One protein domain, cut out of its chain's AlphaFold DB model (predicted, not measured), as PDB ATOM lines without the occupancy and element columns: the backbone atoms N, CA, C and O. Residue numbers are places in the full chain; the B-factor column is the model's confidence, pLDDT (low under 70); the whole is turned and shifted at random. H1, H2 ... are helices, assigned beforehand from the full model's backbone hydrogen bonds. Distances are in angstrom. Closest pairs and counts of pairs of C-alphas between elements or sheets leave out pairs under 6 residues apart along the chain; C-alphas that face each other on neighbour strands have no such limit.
ATOM      1  N   ASP A  95     -29.192  -4.191 -50.551       69.69
ATOM      2  CA  ASP A  95     -28.516  -3.116 -51.284       69.69
ATOM      3  C   ASP A  95     -29.413  -1.917 -51.636       69.69
ATOM      4  O   ASP A  95     -28.893  -0.860 -51.985       69.69
ATOM      5  N   LYS A  96     -30.746  -2.004 -51.485       82.62
ATOM      6  CA  LYS A  96     -31.634  -0.851 -51.758       82.62
ATOM      7  C   LYS A  96     -31.445   0.263 -50.733       82.62
ATOM      8  O   LYS A  96     -31.398   1.437 -51.083       82.62
ATOM      9  N   TRP A  97     -31.281  -0.095 -49.460       82.81
ATOM     10  CA  TRP A  97     -30.969   0.897 -48.430       82.81
ATOM     11  C   TRP A  97     -29.598   1.543 -48.678       82.81
ATOM     12  O   TRP A  97     -29.440   2.729 -48.417       82.81
ATOM     13  N   ARG A  98     -28.632   0.805 -49.249       81.81
ATOM     14  CA  ARG A  98     -27.311   1.342 -49.616       81.81
ATOM     15  C   ARG A  98     -27.395   2.339 -50.763       81.81
ATOM     16  O   ARG A  98     -26.722   3.362 -50.718       81.81
ATOM     17  N   THR A  99     -28.220   2.085 -51.781       82.44
ATOM     18  CA  THR A  99     -28.422   3.054 -52.871       82.44
ATOM     19  C   THR A  99     -29.075   4.338 -52.370       82.44
ATOM     20  O   THR A  99     -28.644   5.427 -52.742       82.44
ATOM     21  N   GLU A 100     -30.051   4.223 -51.467       84.38
ATOM     22  CA  GLU A 100     -30.699   5.375 -50.829       84.38
ATOM     23  C   GLU A 100     -29.733   6.140 -49.911       84.38
ATOM     24  O   GLU A 100     -29.664   7.368 -49.966       84.38
ATOM     25  N   LEU A 101     -28.914   5.426 -49.134       84.56
ATOM     26  CA  LEU A 101     -27.882   6.016 -48.283       84.56
ATOM     27  C   LEU A 101     -26.826   6.759 -49.108       84.56
ATOM     28  O   LEU A 101     -26.469   7.883 -48.772       84.56
ATOM     29  N   ASN A 102     -26.359   6.163 -50.207       81.81
ATOM     30  CA  ASN A 102     -25.380   6.774 -51.106       81.81
ATOM     31  C   ASN A 102     -25.951   7.983 -51.855       81.81
ATOM     32  O   ASN A 102     -25.238   8.967 -52.058       81.81
ATOM     33  N   SER A 103     -27.230   7.940 -52.233       83.69
ATOM     34  CA  SER A 103     -27.943   9.084 -52.810       83.69
ATOM     35  C   SER A 103     -27.999  10.248 -51.818       83.69
ATOM     36  O   SER A 103     -27.623  11.375 -52.152       83.69
ATOM     37  N   LEU A 104     -28.366   9.964 -50.563       83.19
ATOM     38  CA  LEU A 104     -28.403  10.954 -49.491       83.19
ATOM     39  C   LEU A 104     -27.005  11.518 -49.193       83.19
ATOM     40  O   LEU A 104     -26.835  12.735 -49.147       83.19
ATOM     41  N   ALA A 105     -25.992  10.656 -49.075       81.38
ATOM     42  CA  ALA A 105     -24.603  11.042 -48.820       81.38
ATOM     43  C   ALA A 105     -24.042  11.945 -49.927       81.38
ATOM     44  O   ALA A 105     -23.448  12.988 -49.653       81.38
ATOM     45  N   SER A 106     -24.292  11.580 -51.187       77.56
ATOM     46  CA  SER A 106     -23.883  12.375 -52.348       77.56
ATOM     47  C   SER A 106     -24.602  13.725 -52.389       77.56
ATOM     48  O   SER A 106     -24.011  14.723 -52.797       77.56
ATOM     49  N   SER A 107     -25.864  13.778 -51.945       73.19
ATOM     50  CA  SER A 107     -26.641  15.021 -51.862       73.19
ATOM     51  C   SER A 107     -26.079  16.003 -50.830       73.19
ATOM     52  O   SER A 107     -26.089  17.206 -51.072       73.19
ATOM     53  N   VAL A 108     -25.535  15.479 -49.728       71.38
ATOM     54  CA  VAL A 108     -24.878  16.238 -48.648       71.38
ATOM     55  C   VAL A 108     -23.429  16.631 -49.011       71.38
ATOM     56  O   VAL A 108     -22.785  17.400 -48.304       71.38
ATOM     57  N   GLY A 109     -22.910  16.167 -50.154       68.31
ATOM     58  CA  GLY A 109     -21.562  16.493 -50.635       68.31
ATOM     59  C   GLY A 109     -20.482  15.486 -50.235       68.31
ATOM     60  O   GLY A 109     -19.305  15.722 -50.477       68.31
ATOM     61  N   LEU A 110     -20.826  14.326 -49.672       66.56
ATOM     62  CA  LEU A 110     -19.843  13.271 -49.401       66.56
ATOM     63  C   LEU A 110     -19.565  12.456 -50.670       66.56
ATOM     64  O   LEU A 110     -20.315  11.543 -51.031       66.56
ATOM     65  N   ILE A 111     -18.472  12.791 -51.357       67.06
ATOM     66  CA  ILE A 111     -18.079  12.195 -52.639       67.06
ATOM     67  C   ILE A 111     -16.927  11.213 -52.417       67.06
ATOM     68  O   ILE A 111     -15.893  11.578 -51.862       67.06
ATOM     69  N   THR A 112     -17.069   9.978 -52.903       70.75
ATOM     70  CA  THR A 112     -15.964   9.003 -52.872       70.75
ATOM     71  C   THR A 112     -14.974   9.227 -54.012       70.75
ATOM     72  O   THR A 112     -15.259   9.890 -55.013       70.75
ATOM     73  N   GLN A 113     -13.799   8.608 -53.907       63.31
ATOM     74  CA  GLN A 113     -12.819   8.592 -54.992       63.31
ATOM     75  C   GLN A 113     -13.400   8.021 -56.303       63.31
ATOM     76  O   GLN A 113     -13.151   8.575 -57.377       63.31
ATOM     77  N   ASN A 114     -14.237   6.982 -56.215       65.69
ATOM     78  CA  ASN A 114     -14.905   6.373 -57.367       65.69
ATOM     79  C   ASN A 114     -15.903   7.332 -58.033       65.69
ATOM     80  O   ASN A 114     -15.910   7.464 -59.259       65.69
ATOM     81  N   ASP A 115     -16.683   8.065 -57.232       70.75
ATOM     82  CA  ASP A 115     -17.638   9.064 -57.728       70.75
ATOM     83  C   ASP A 115     -16.920  10.211 -58.462       70.75
ATOM     84  O   ASP A 115     -17.397  10.730 -59.476       70.75
ATOM     85  N   LEU A 116     -15.732  10.598 -57.987       69.06
ATOM     86  CA  LEU A 116     -14.915  11.633 -58.617       69.06
ATOM     87  C   LEU A 116     -14.338  11.172 -59.964       69.06
ATOM     88  O   LEU A 116     -14.327  11.943 -60.930       69.06
ATOM     89  N   GLU A 117     -13.858   9.931 -60.046       70.94
ATOM     90  CA  GLU A 117     -13.408   9.329 -61.304       70.94
ATOM     91  C   GLU A 117     -14.554   9.200 -62.309       70.94
ATOM     92  O   GLU A 117     -14.390   9.518 -63.489       70.94
ATOM     93  N   GLU A 118     -15.745   8.821 -61.852       75.81
ATOM     94  CA  GLU A 118     -16.929   8.749 -62.696       75.81
ATOM     95  C   GLU A 118     -17.369  10.125 -63.214       75.81
ATOM     96  O   GLU A 118     -17.651  10.273 -64.407       75.81
ATOM     97  N   GLN A 119     -17.325  11.166 -62.377       72.75
ATOM     98  CA  GLN A 119     -17.562  12.538 -62.830       72.75
ATOM     99  C   GLN A 119     -16.532  13.006 -63.863       72.75
ATOM    100  O   GLN A 119     -16.897  13.715 -64.804       72.75
ATOM    101  N   LYS A 120     -15.257  12.624 -63.720       80.06
ATOM    102  CA  LYS A 120     -14.218  12.930 -64.717       80.06
ATOM    103  C   LYS A 120     -14.515  12.240 -66.046       80.06
ATOM    104  O   LYS A 120     -14.610  12.927 -67.061       80.06
ATOM    105  N   ARG A 121     -14.796  10.930 -66.033       81.62
ATOM    106  CA  ARG A 121     -15.183  10.168 -67.238       81.62
ATOM    107  C   ARG A 121     -16.433  10.743 -67.909       81.62
ATOM    108  O   ARG A 121     -16.510  10.810 -69.134       81.62
ATOM    109  N   LYS A 122     -17.418  11.185 -67.119       84.19
ATOM    110  CA  LYS A 122     -18.640  11.818 -67.631       84.19
ATOM    111  C   LYS A 122     -18.343  13.158 -68.307       84.19
ATOM    112  O   LYS A 122     -18.807  13.382 -69.423       84.19
ATOM    113  N   LYS A 123     -17.521  14.010 -67.685       83.00
ATOM    114  CA  LYS A 123     -17.079  15.289 -68.267       83.00
ATOM    115  C   LYS A 123     -16.280  15.082 -69.555       83.00
ATOM    116  O   LYS A 123     -16.499  15.808 -70.519       83.00
ATOM    117  N   GLU A 124     -15.410  14.077 -69.608       82.31
ATOM    118  CA  GLU A 124     -14.663  13.709 -70.820       82.31
ATOM    119  C   GLU A 124     -15.593  13.233 -71.946       82.31
ATOM    120  O   GLU A 124     -15.461  13.676 -73.088       82.31
ATOM    121  N   ARG A 125     -16.598  12.404 -71.629       83.75
ATOM    122  CA  ARG A 125     -17.619  11.959 -72.593       83.75
ATOM    123  C   ARG A 125     -18.440  13.132 -73.137       83.75
ATOM    124  O   ARG A 125     -18.648  13.225 -74.345       83.75
ATOM    125  N   GLU A 126     -18.886  14.042 -72.275       82.75
ATOM    126  CA  GLU A 126     -19.634  15.241 -72.679       82.75
ATOM    127  C   GLU A 126     -18.782  16.188 -73.536       82.75
ATOM    128  O   GLU A 126     -19.264  16.729 -74.534       82.75
ATOM    129  N   TYR A 183     -15.708  16.156 -49.056       56.19
ATOM    130  CA  TYR A 183     -14.721  15.345 -48.339       56.19
ATOM    131  C   TYR A 183     -14.522  14.035 -49.105       56.19
ATOM    132  O   TYR A 183     -15.496  13.333 -49.372       56.19
ATOM    133  N   ILE A 184     -13.277  13.724 -49.482       52.03
ATOM    134  CA  ILE A 184     -12.931  12.437 -50.098       52.03
ATOM    135  C   ILE A 184     -12.841  11.417 -48.964       52.03
ATOM    136  O   ILE A 184     -11.902  11.464 -48.175       52.03
ATOM    137  N   VAL A 185     -13.839  10.540 -48.873       60.62
ATOM    138  CA  VAL A 185     -13.969   9.512 -47.828       60.62
ATOM    139  C   VAL A 185     -14.094   8.146 -48.505       60.62
ATOM    140  O   VAL A 185     -14.656   8.057 -49.603       60.62
ATOM    141  N   ASP A 186     -13.555   7.091 -47.889       68.81
ATOM    142  CA  ASP A 186     -13.739   5.728 -48.398       68.81
ATOM    143  C   ASP A 186     -15.217   5.301 -48.295       68.81
ATOM    144  O   ASP A 186     -15.966   5.796 -47.453       68.81
ATOM    145  N   GLN A 187     -15.669   4.382 -49.151       71.06
ATOM    146  CA  GLN A 187     -17.078   3.970 -49.209       71.06
ATOM    147  C   GLN A 187     -17.586   3.473 -47.848       71.06
ATOM    148  O   GLN A 187     -18.681   3.841 -47.426       71.06
ATOM    149  N   ALA A 188     -16.781   2.668 -47.150       71.44
ATOM    150  CA  ALA A 188     -17.136   2.115 -45.847       71.44
ATOM    151  C   ALA A 188     -17.214   3.197 -44.758       71.44
ATOM    152  O   ALA A 188     -18.145   3.207 -43.954       71.44
ATOM    153  N   GLU A 189     -16.272   4.142 -44.763       69.75
ATOM    154  CA  GLU A 189     -16.247   5.268 -43.826       69.75
ATOM    155  C   GLU A 189     -17.421   6.230 -44.071       69.75
ATOM    156  O   GLU A 189     -18.044   6.709 -43.124       69.75
ATOM    157  N   ARG A 190     -17.789   6.447 -45.341       77.25
ATOM    158  CA  ARG A 190     -18.960   7.242 -45.736       77.25
ATOM    159  C   ARG A 190     -20.257   6.610 -45.247       77.25
ATOM    160  O   ARG A 190     -21.105   7.308 -44.693       77.25
ATOM    161  N   GLU A 191     -20.425   5.306 -45.461       83.12
ATOM    162  CA  GLU A 191     -21.605   4.570 -44.997       83.12
ATOM    163  C   GLU A 191     -21.709   4.602 -43.469       83.12
ATOM    164  O   GLU A 191     -22.769   4.931 -42.938       83.12
ATOM    165  N   ALA A 192     -20.606   4.335 -42.762       80.69
ATOM    166  CA  ALA A 192     -20.563   4.353 -41.304       80.69
ATOM    167  C   ALA A 192     -20.920   5.734 -40.729       80.69
ATOM    168  O   ALA A 192     -21.765   5.830 -39.837       80.69
ATOM    169  N   TRP A 193     -20.345   6.805 -41.285       80.62
ATOM    170  CA  TRP A 193     -20.637   8.176 -40.865       80.62
ATOM    171  C   TRP A 193     -22.109   8.535 -41.075       80.62
ATOM    172  O   TRP A 193     -22.772   9.028 -40.164       80.62
ATOM    173  N   MET A 194     -22.650   8.242 -42.261       82.38
ATOM    174  CA  MET A 194     -24.043   8.550 -42.586       82.38
ATOM    175  C   MET A 194     -25.018   7.789 -41.694       82.38
ATOM    176  O   MET A 194     -25.995   8.368 -41.222       82.38
ATOM    177  N   LEU A 195     -24.753   6.508 -41.439       85.56
ATOM    178  CA  LEU A 195     -25.564   5.708 -40.527       85.56
ATOM    179  C   LEU A 195     -25.528   6.280 -39.112       85.56
ATOM    180  O   LEU A 195     -26.578   6.406 -38.492       85.56
ATOM    181  N   GLN A 196     -24.363   6.705 -38.627       82.81
ATOM    182  CA  GLN A 196     -24.243   7.319 -37.309       82.81
ATOM    183  C   GLN A 196     -25.016   8.641 -37.214       82.81
ATOM    184  O   GLN A 196     -25.754   8.850 -36.253       82.81
ATOM    185  N   VAL A 197     -24.912   9.514 -38.219       83.12
ATOM    186  CA  VAL A 197     -25.682  10.767 -38.265       83.12
ATOM    187  C   VAL A 197     -27.186  10.487 -38.301       83.12
ATOM    188  O   VAL A 197     -27.953  11.143 -37.593       83.12
ATOM    189  N   LEU A 198     -27.622   9.486 -39.068       85.44
ATOM    190  CA  LEU A 198     -29.025   9.076 -39.117       85.44
ATOM    191  C   LEU A 198     -29.509   8.512 -37.781       85.44
ATOM    192  O   LEU A 198     -30.578   8.917 -37.336       85.44
ATOM    193  N   CYS A 199     -28.724   7.667 -37.111       84.56
ATOM    194  CA  CYS A 199     -29.032   7.181 -35.764       84.56
ATOM    195  C   CYS A 199     -29.268   8.345 -34.787       84.56
ATOM    196  O   CYS A 199     -30.221   8.325 -34.009       84.56
ATOM    197  N   GLN A 200     -28.454   9.402 -34.869       81.62
ATOM    198  CA  GLN A 200     -28.583  10.581 -34.008       81.62
ATOM    199  C   GLN A 200     -29.814  11.437 -34.345       81.62
ATOM    200  O   GLN A 200     -30.539  11.866 -33.447       81.62
ATOM    201  N   ILE A 201     -30.086  11.678 -35.632       84.56
ATOM    202  CA  ILE A 201     -31.233  12.496 -36.068       84.56
ATOM    203  C   ILE A 201     -32.559  11.771 -35.823       84.56
ATOM    204  O   ILE A 201     -33.528  12.391 -35.378       84.56
ATOM    205  N   LEU A 202     -32.604  10.468 -36.106       85.00
ATOM    206  CA  LEU A 202     -33.779   9.620 -35.905       85.00
ATOM    207  C   LEU A 202     -33.946   9.184 -34.443       85.00
ATOM    208  O   LEU A 202     -35.023   8.718 -34.083       85.00
ATOM    209  N   GLN A 203     -32.926   9.396 -33.600       84.19
ATOM    210  CA  GLN A 203     -32.886   8.981 -32.193       84.19
ATOM    211  C   GLN A 203     -33.083   7.466 -32.031       84.19
ATOM    212  O   GLN A 203     -33.825   7.010 -31.163       84.19
ATOM    213  N   THR A 204     -32.413   6.692 -32.885       84.00
ATOM    214  CA  THR A 204     -32.468   5.226 -32.922       84.00
ATOM    215  C   THR A 204     -31.067   4.644 -32.779       84.00
ATOM    216  O   THR A 204     -30.141   5.092 -33.446       84.00
ATOM    217  N   ASP A 205     -30.912   3.614 -31.956       80.25
ATOM    218  CA  ASP A 205     -29.686   2.817 -31.804       80.25
ATOM    219  C   ASP A 205     -29.686   1.549 -32.682       80.25
ATOM    220  O   ASP A 205     -28.644   0.939 -32.924       80.25
ATOM    221  N   SER A 206     -30.855   1.173 -33.204       82.12
ATOM    222  CA  SER A 206     -31.048   0.033 -34.094       82.12
ATOM    223  C   SER A 206     -30.698   0.369 -35.545       82.12
ATOM    224  O   SER A 206     -31.401   1.112 -36.235       82.12
ATOM    225  N   LEU A 207     -29.635  -0.259 -36.051       81.50
ATOM    226  CA  LEU A 207     -29.257  -0.175 -37.464       81.50
ATOM    227  C   LEU A 207     -30.359  -0.712 -38.394       81.50
ATOM    228  O   LEU A 207     -30.547  -0.196 -39.493       81.50
ATOM    229  N   VAL A 208     -31.095  -1.736 -37.954       82.31
ATOM    230  CA  VAL A 208     -32.184  -2.349 -38.732       82.31
ATOM    231  C   VAL A 208     -33.310  -1.342 -38.958       82.31
ATOM    232  O   VAL A 208     -33.857  -1.265 -40.059       82.31
ATOM    233  N   ASP A 209     -33.595  -0.511 -37.958       81.19
ATOM    234  CA  ASP A 209     -34.634   0.511 -38.055       81.19
ATOM    235  C   ASP A 209     -34.215   1.616 -39.027       81.19
ATOM    236  O   ASP A 209     -35.009   1.998 -39.884       81.19
ATOM    237  N   VAL A 210     -32.946   2.040 -39.000       85.31
ATOM    238  CA  VAL A 210     -32.393   2.995 -39.980       85.31
ATOM    239  C   VAL A 210     -32.421   2.426 -41.399       85.31
ATOM    240  O   VAL A 210     -32.819   3.121 -42.334       85.31
ATOM    241  N   GLN A 211     -32.041   1.160 -41.581       84.75
ATOM    242  CA  GLN A 211     -32.097   0.490 -42.883       84.75
ATOM    243  C   GLN A 211     -33.531   0.398 -43.407       84.75
ATOM    244  O   GLN A 211     -33.773   0.670 -44.584       84.75
ATOM    245  N   SER A 212     -34.485   0.051 -42.540       80.69
ATOM    246  CA  SER A 212     -35.900   0.008 -42.904       80.69
ATOM    247  C   SER A 212     -36.416   1.400 -43.275       80.69
ATOM    248  O   SER A 212     -37.009   1.559 -44.341       80.69
ATOM    249  N   TRP A 213     -36.070   2.419 -42.481       89.06
ATOM    250  CA  TRP A 213     -36.421   3.811 -42.726       89.06
ATOM    251  C   TRP A 213     -35.859   4.304 -44.061       89.06
ATOM    252  O   TRP A 213     -36.596   4.880 -44.850       89.06
ATOM    253  N   LEU A 214     -34.598   4.017 -44.393       86.31
ATOM    254  CA  LEU A 214     -34.008   4.409 -45.682       86.31
ATOM    255  C   LEU A 214     -34.804   3.879 -46.883       86.31
ATOM    256  O   LEU A 214     -34.945   4.577 -47.891       86.31
ATOM    257  N   VAL A 215     -35.341   2.663 -46.770       85.38
ATOM    258  CA  VAL A 215     -36.112   2.010 -47.837       85.38
ATOM    259  C   VAL A 215     -37.566   2.478 -47.862       85.38
ATOM    260  O   VAL A 215     -38.131   2.610 -48.944       85.38
ATOM    261  N   SER A 216     -38.181   2.723 -46.703       80.94
ATOM    262  CA  SER A 216     -39.615   3.019 -46.597       80.94
ATOM    263  C   SER A 216     -39.960   4.497 -46.404       80.94
ATOM    264  O   SER A 216     -41.139   4.837 -46.447       80.94
ATOM    265  N   ALA A 217     -38.985   5.369 -46.138       86.19
ATOM    266  CA  ALA A 217     -39.233   6.781 -45.873       86.19
ATOM    267  C   ALA A 217     -39.650   7.534 -47.133       86.19
ATOM    268  O   ALA A 217     -39.109   7.329 -48.223       86.19
ATOM    269  N   ASN A 218     -40.568   8.476 -46.944       82.81
ATOM    270  CA  ASN A 218     -41.063   9.319 -48.021       82.81
ATOM    271  C   ASN A 218     -40.016  10.385 -48.387       82.81
ATOM    272  O   ASN A 218     -39.314  10.900 -47.516       82.81
ATOM    273  N   ASP A 219     -39.982  10.820 -49.650       80.56
ATOM    274  CA  ASP A 219     -39.024  11.837 -50.125       80.56
ATOM    275  C   ASP A 219     -39.085  13.146 -49.319       80.56
ATOM    276  O   ASP A 219     -38.073  13.801 -49.080       80.56
ATOM    277  N   THR A 220     -40.273  13.505 -48.823       81.19
ATOM    278  CA  THR A 220     -40.462  14.695 -47.976       81.19
ATOM    279  C   THR A 220     -39.784  14.587 -46.608       81.19
ATOM    280  O   THR A 220     -39.402  15.604 -46.033       81.19
ATOM    281  N   GLU A 221     -39.638  13.379 -46.065       81.50
ATOM    282  CA  GLU A 221     -38.942  13.127 -44.802       81.50
ATOM    283  C   GLU A 221     -37.433  13.082 -45.030       81.50
ATOM    284  O   GLU A 221     -36.683  13.711 -44.281       81.50
ATOM    285  N   LYS A 222     -37.002  12.436 -46.120       84.12
ATOM    286  CA  LYS A 222     -35.602  12.417 -46.557       84.12
ATOM    287  C   LYS A 222     -35.069  13.833 -46.808       84.12
ATOM    288  O   LYS A 222     -33.983  14.160 -46.336       84.12
ATOM    289  N   GLU A 223     -35.852  14.708 -47.442       84.56
ATOM    290  CA  GLU A 223     -35.465  16.107 -47.682       84.56
ATOM    291  C   GLU A 223     -35.385  16.929 -46.382       84.56
ATOM    292  O   GLU A 223     -34.481  17.747 -46.226       84.56
ATOM    293  N   LYS A 224     -36.265  16.687 -45.398       82.38
ATOM    294  CA  LYS A 224     -36.161  17.335 -44.076       82.38
ATOM    295  C   LYS A 224     -34.890  16.925 -43.342       82.38
ATOM    296  O   LYS A 224     -34.226  17.773 -42.754       82.38
ATOM    297  N   ILE A 225     -34.548  15.637 -43.366       83.81
ATOM    298  CA  ILE A 225     -33.324  15.141 -42.725       83.81
ATOM    299  C   ILE A 225     -32.093  15.671 -43.440       83.81
ATOM    300  O   ILE A 225     -31.178  16.149 -42.781       83.81
ATOM    301  N   LYS A 226     -32.099  15.695 -44.771       82.88
ATOM    302  CA  LYS A 226     -31.050  16.348 -45.550       82.88
ATOM    303  C   LYS A 226     -30.861  17.811 -45.140       82.88
ATOM    304  O   LYS A 226     -29.741  18.208 -44.863       82.88
ATOM    305  N   GLN A 227     -31.940  18.586 -44.999       83.69
ATOM    306  CA  GLN A 227     -31.853  19.972 -44.521       83.69
ATOM    307  C   GLN A 227     -31.276  20.077 -43.104       83.69
ATOM    308  O   GLN A 227     -30.536  21.015 -42.823       83.69
ATOM    309  N   LEU A 228     -31.589  19.132 -42.212       81.88
ATOM    310  CA  LEU A 228     -31.000  19.083 -40.869       81.88
ATOM    311  C   LEU A 228     -29.503  18.767 -40.915       81.88
ATOM    312  O   LEU A 228     -28.733  19.391 -40.186       81.88
ATOM    313  N   ILE A 229     -29.090  17.843 -41.781       83.88
ATOM    314  CA  ILE A 229     -27.680  17.507 -41.990       83.88
ATOM    315  C   ILE A 229     -26.941  18.711 -42.588       83.88
ATOM    316  O   ILE A 229     -25.917  19.118 -42.049       83.88
ATOM    317  N   ASP A 230     -27.493  19.354 -43.619       81.75
ATOM    318  CA  ASP A 230     -26.921  20.554 -44.241       81.75
ATOM    319  C   ASP A 230     -26.799  21.713 -43.236       81.75
ATOM    320  O   ASP A 230     -25.791  22.420 -43.215       81.75
ATOM    321  N   GLN A 231     -27.797  21.908 -42.367       78.06
ATOM    322  CA  GLN A 231     -27.752  22.917 -41.302       78.06
ATOM    323  C   GLN A 231     -26.699  22.593 -40.238       78.06
ATOM    324  O   GLN A 231     -26.009  23.502 -39.778       78.06
ATOM    325  N   ALA A 232     -26.548  21.321 -39.857       74.94
ATOM    326  CA  ALA A 232     -25.524  20.892 -38.909       74.94
ATOM    327  C   ALA A 232     -24.110  21.073 -39.484       74.94
ATOM    328  O   ALA A 232     -23.237  21.614 -38.807       74.94
ATOM    329  N   MET A 233     -23.909  20.709 -40.754       71.44
ATOM    330  CA  MET A 233     -22.645  20.904 -41.468       71.44
ATOM    331  C   MET A 233     -22.305  22.393 -41.613       71.44
ATOM    332  O   MET A 233     -21.193  22.807 -41.294       71.44
ATOM    333  N   LYS A 234     -23.279  23.227 -41.997       71.31
ATOM    334  CA  LYS A 234     -23.093  24.682 -42.115       71.31
ATOM    335  C   LYS A 234     -22.800  25.345 -40.765       71.31
ATOM    336  O   LYS A 234     -21.956  26.232 -40.696       71.31
ATOM    337  N   GLY A 235     -23.445  24.895 -39.685       66.31
ATOM    338  CA  GLY A 235     -23.163  25.375 -38.329       66.31
ATOM    339  C   GLY A 235     -21.741  25.044 -37.857       66.31
ATOM    340  O   GLY A 235     -21.135  25.823 -37.121       66.31
ATOM    341  N   LEU A 236     -21.183  23.923 -38.319       61.47
ATOM    342  CA  LEU A 236     -19.814  23.512 -38.015       61.47
ATOM    343  C   LEU A 236     -18.767  24.320 -38.808       61.47
ATOM    344  O   LEU A 236     -17.726  24.686 -38.257       61.47
ATOM    345  N   GLU A 237     -19.071  24.667 -40.063       59.88
ATOM    346  CA  GLU A 237     -18.266  25.580 -40.892       59.88
ATOM    347  C   GLU A 237     -18.251  27.009 -40.317       59.88
ATOM    348  O   GLU A 237     -17.188  27.612 -40.165       59.88
ATOM    349  N   GLU A 238     -19.415  27.535 -39.922       54.47
ATOM    350  CA  GLU A 238     -19.563  28.876 -39.331       54.47
ATOM    351  C   GLU A 238     -18.891  28.996 -37.952       54.47
ATOM    352  O   GLU A 238     -18.435  30.075 -37.574       54.47
ATOM    353  N   SER A 239     -18.754  27.884 -37.219       52.88
ATOM    354  CA  SER A 239     -18.001  27.822 -35.959       52.88
ATOM    355  C   SER A 239     -16.472  27.813 -36.157       52.88
ATOM    356  O   SER A 239     -15.743  27.793 -35.162       52.88
ATOM    357  N   GLY A 240     -15.968  27.805 -37.400       45.75
ATOM    358  CA  GLY A 240     -14.536  27.876 -37.711       45.75
ATOM    359  C   GLY A 240     -13.728  26.621 -37.355       45.75
ATOM    360  O   GLY A 240     -12.502  26.683 -37.306       45.75
ATOM    361  N   ARG A 241     -14.390  25.485 -37.103       50.94
ATOM    362  CA  ARG A 241     -13.730  24.209 -36.759       50.94
ATOM    363  C   ARG A 241     -13.304  23.391 -37.976       50.94
ATOM    364  O   ARG A 241     -12.537  22.447 -37.845       50.94
ATOM    365  N   ILE A 242     -13.752  23.798 -39.160       44.53
ATOM    366  CA  ILE A 242     -13.337  23.244 -40.445       44.53
ATOM    367  C   ILE A 242     -12.513  24.307 -41.177       44.53
ATOM    368  O   ILE A 242     -12.961  24.906 -42.147       44.53
ATOM    369  N   ALA A 254     -12.010  11.667 -38.499       43.50
ATOM    370  CA  ALA A 254     -13.417  11.312 -38.705       43.50
ATOM    371  C   ALA A 254     -14.193  11.225 -37.381       43.50
ATOM    372  O   ALA A 254     -15.316  11.721 -37.289       43.50
ATOM    373  N   GLN A 255     -13.577  10.662 -36.337       45.03
ATOM    374  CA  GLN A 255     -14.205  10.531 -35.020       45.03
ATOM    375  C   GLN A 255     -14.380  11.896 -34.340       45.03
ATOM    376  O   GLN A 255     -15.413  12.156 -33.728       45.03
ATOM    377  N   ASN A 256     -13.406  12.796 -34.500       48.44
ATOM    378  CA  ASN A 256     -13.500  14.163 -33.988       48.44
ATOM    379  C   ASN A 256     -14.585  14.972 -34.714       48.44
ATOM    380  O   ASN A 256     -15.370  15.655 -34.059       48.44
ATOM    381  N   ALA A 257     -14.704  14.829 -36.039       47.97
ATOM    382  CA  ALA A 257     -15.798  15.434 -36.797       47.97
ATOM    383  C   ALA A 257     -17.174  14.885 -36.373       47.97
ATOM    384  O   ALA A 257     -18.124  15.650 -36.227       47.97
ATOM    385  N   LEU A 258     -17.280  13.576 -36.120       53.06
ATOM    386  CA  LEU A 258     -18.504  12.926 -35.637       53.06
ATOM    387  C   LEU A 258     -18.916  13.401 -34.242       53.06
ATOM    388  O   LEU A 258     -20.081  13.740 -34.041       53.06
ATOM    389  N   ASN A 259     -17.967  13.488 -33.309       55.22
ATOM    390  CA  ASN A 259     -18.214  14.011 -31.966       55.22
ATOM    391  C   ASN A 259     -18.658  15.484 -32.020       55.22
ATOM    392  O   ASN A 259     -19.558  15.899 -31.292       55.22
ATOM    393  N   ASP A 260     -18.082  16.280 -32.920       57.47
ATOM    394  CA  ASP A 260     -18.456  17.683 -33.096       57.47
ATOM    395  C   ASP A 260     -19.849  17.854 -33.718       57.47
ATOM    396  O   ASP A 260     -20.621  18.716 -33.277       57.47
ATOM    397  N   ILE A 261     -20.224  16.996 -34.670       60.44
ATOM    398  CA  ILE A 261     -21.589  16.922 -35.204       60.44
ATOM    399  C   ILE A 261     -22.563  16.497 -34.110       60.44
ATOM    400  O   ILE A 261     -23.610  17.122 -33.957       60.44
ATOM    401  N   GLU A 262     -22.206  15.500 -33.299       58.06
ATOM    402  CA  GLU A 262     -23.006  15.064 -32.158       58.06
ATOM    403  C   GLU A 262     -23.227  16.219 -31.172       58.06
ATOM    404  O   GLU A 262     -24.367  16.501 -30.803       58.06
ATOM    405  N   THR A 263     -22.186  16.988 -30.833       61.44
ATOM    406  CA  THR A 263     -22.342  18.161 -29.952       61.44
ATOM    407  C   THR A 263     -23.193  19.274 -30.574       61.44
ATOM    408  O   THR A 263     -23.857  20.028 -29.854       61.44
ATOM    409  N   THR A 264     -23.193  19.397 -31.904       59.88
ATOM    410  CA  THR A 264     -23.974  20.401 -32.643       59.88
ATOM    411  C   THR A 264     -25.445  19.988 -32.729       59.88
ATOM    412  O   THR A 264     -26.328  20.792 -32.429       59.88
ATOM    413  N   LEU A 265     -25.724  18.718 -33.026       57.12
ATOM    414  CA  LEU A 265     -27.072  18.146 -33.029       57.12
ATOM    415  C   LEU A 265     -27.681  18.125 -31.620       57.12
ATOM    416  O   LEU A 265     -28.852  18.476 -31.455       57.12
ATOM    417  N   GLN A 266     -26.887  17.823 -30.588       58.88
ATOM    418  CA  GLN A 266     -27.310  17.945 -29.192       58.88
ATOM    419  C   GLN A 266     -27.639  19.402 -28.830       58.88
ATOM    420  O   GLN A 266     -28.676  19.654 -28.217       58.88
ATOM    421  N   ARG A 267     -26.840  20.387 -29.270       55.97
ATOM    422  CA  ARG A 267     -27.146  21.818 -29.068       55.97
ATOM    423  C   ARG A 267     -28.425  22.266 -29.774       55.97
ATOM    424  O   ARG A 267     -29.220  22.989 -29.176       55.97
ATOM    425  N   ILE A 268     -28.663  21.815 -31.006       53.38
ATOM    426  CA  ILE A 268     -29.903  22.099 -31.747       53.38
ATOM    427  C   ILE A 268     -31.112  21.465 -31.033       53.38
ATOM    428  O   ILE A 268     -32.155  22.106 -30.894       53.38
ATOM    429  N   SER A 269     -30.959  20.246 -30.505       50.59
ATOM    430  CA  SER A 269     -31.986  19.554 -29.714       50.59
ATOM    431  C   SER A 269     -32.318  20.289 -28.403       50.59
ATOM    432  O   SER A 269     -33.492  20.511 -28.093       50.59
ATOM    433  N   ILE A 270     -31.300  20.759 -27.669       51.84
ATOM    434  CA  ILE A 270     -31.457  21.529 -26.421       51.84
ATOM    435  C   ILE A 270     -32.123  22.888 -26.688       51.84
ATOM    436  O   ILE A 270     -33.086  23.245 -26.007       51.84
ATOM    437  N   SER A 271     -31.688  23.608 -27.727       43.94
ATOM    438  CA  SER A 271     -32.257  24.906 -28.126       43.94
ATOM    439  C   SER A 271     -33.742  24.797 -28.512       43.94
ATOM    440  O   SER A 271     -34.562  25.658 -28.181       43.94
ATOM    441  N   ARG A 272     -34.143  23.668 -29.114       46.97
ATOM    442  CA  ARG A 272     -35.547  23.364 -29.426       46.97
ATOM    443  C   ARG A 272     -36.394  23.131 -28.166       46.97
ATOM    444  O   ARG A 272     -37.530  23.602 -28.109       46.97
TER     445      ARG A 272
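AT A GLANCE: This is residues 95 to 126, 183 to 242 and 254 to 272 of the 381 residues of the protein "Hypothetical protein" of Brachionus calyciflorus (UniProt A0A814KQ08). Five helices cross in a small body: H3 runs through its middle with H6 side by side with it, H1 and H4 pack across H3, and H5 crosses H6; residues 117 to 126 of H2 stick out as an arm. The 111 printed residues, with six named helices in the order H1 to H6 and no named strand, are all helix in class. The whole is compact, with a radius of gyration of the C-alphas of 14.8 A and spans of 49 by 36 by 25 A.

HOW THE PARTS SIT: Start at H1, residues 96 to 107; its residues 101 to 105 alone touch H3, residues 187 to 202, about perpendicular at 89 degrees, closest at C-alphas 105 and 194, 6.7 A apart. Look next at H4, residues 207 to 216: it touches H1, closest at C-alphas 215 and 97, 5.3 A apart, and H3, closest at C-alphas 210 and 199, 6.8 A apart. H5, residues 219 to 238, only just touches H1, with 3 pairs of C-alphas within 8 A, the closest Lys 226 and Leu 104 at 7.2 A. H6, residues 254 to 272, touches H3 at a shallow tilt of 17 degrees, the same way, closest at C-alphas 258 and 193, 7.4 A apart. H6 also touches H5, closest at C-alphas 264 and 232, 6.5 A apart. H2, residues 113 to 126, touches no helix. In the six helices every O i to N i+4 pair is within hydrogen-bond range.

IN THESE COORDINATES: Find C-alpha 96 at (-31.634, -0.851, -51.758), where H1 begins. H2 runs 20.1 A, H3 22.1 A, H5 28.0 A and H6 26.9 A, ending at C-alpha 272 at (-35.547, 23.364, -29.426).

THE WHOLE: C-alphas 125 and 270, the two farthest apart, are 49.1 A apart. Residues 127 to 182 and 243 to 253 are not printed, leaving gaps of 24.8 A and 12.1 A between C-alphas. The links H1 to H2, H3 to H4 and H4 to H5 are tight. Mean pLDDT of the printed part is 72.6; 39 residues are under 70, among them 254 to 272.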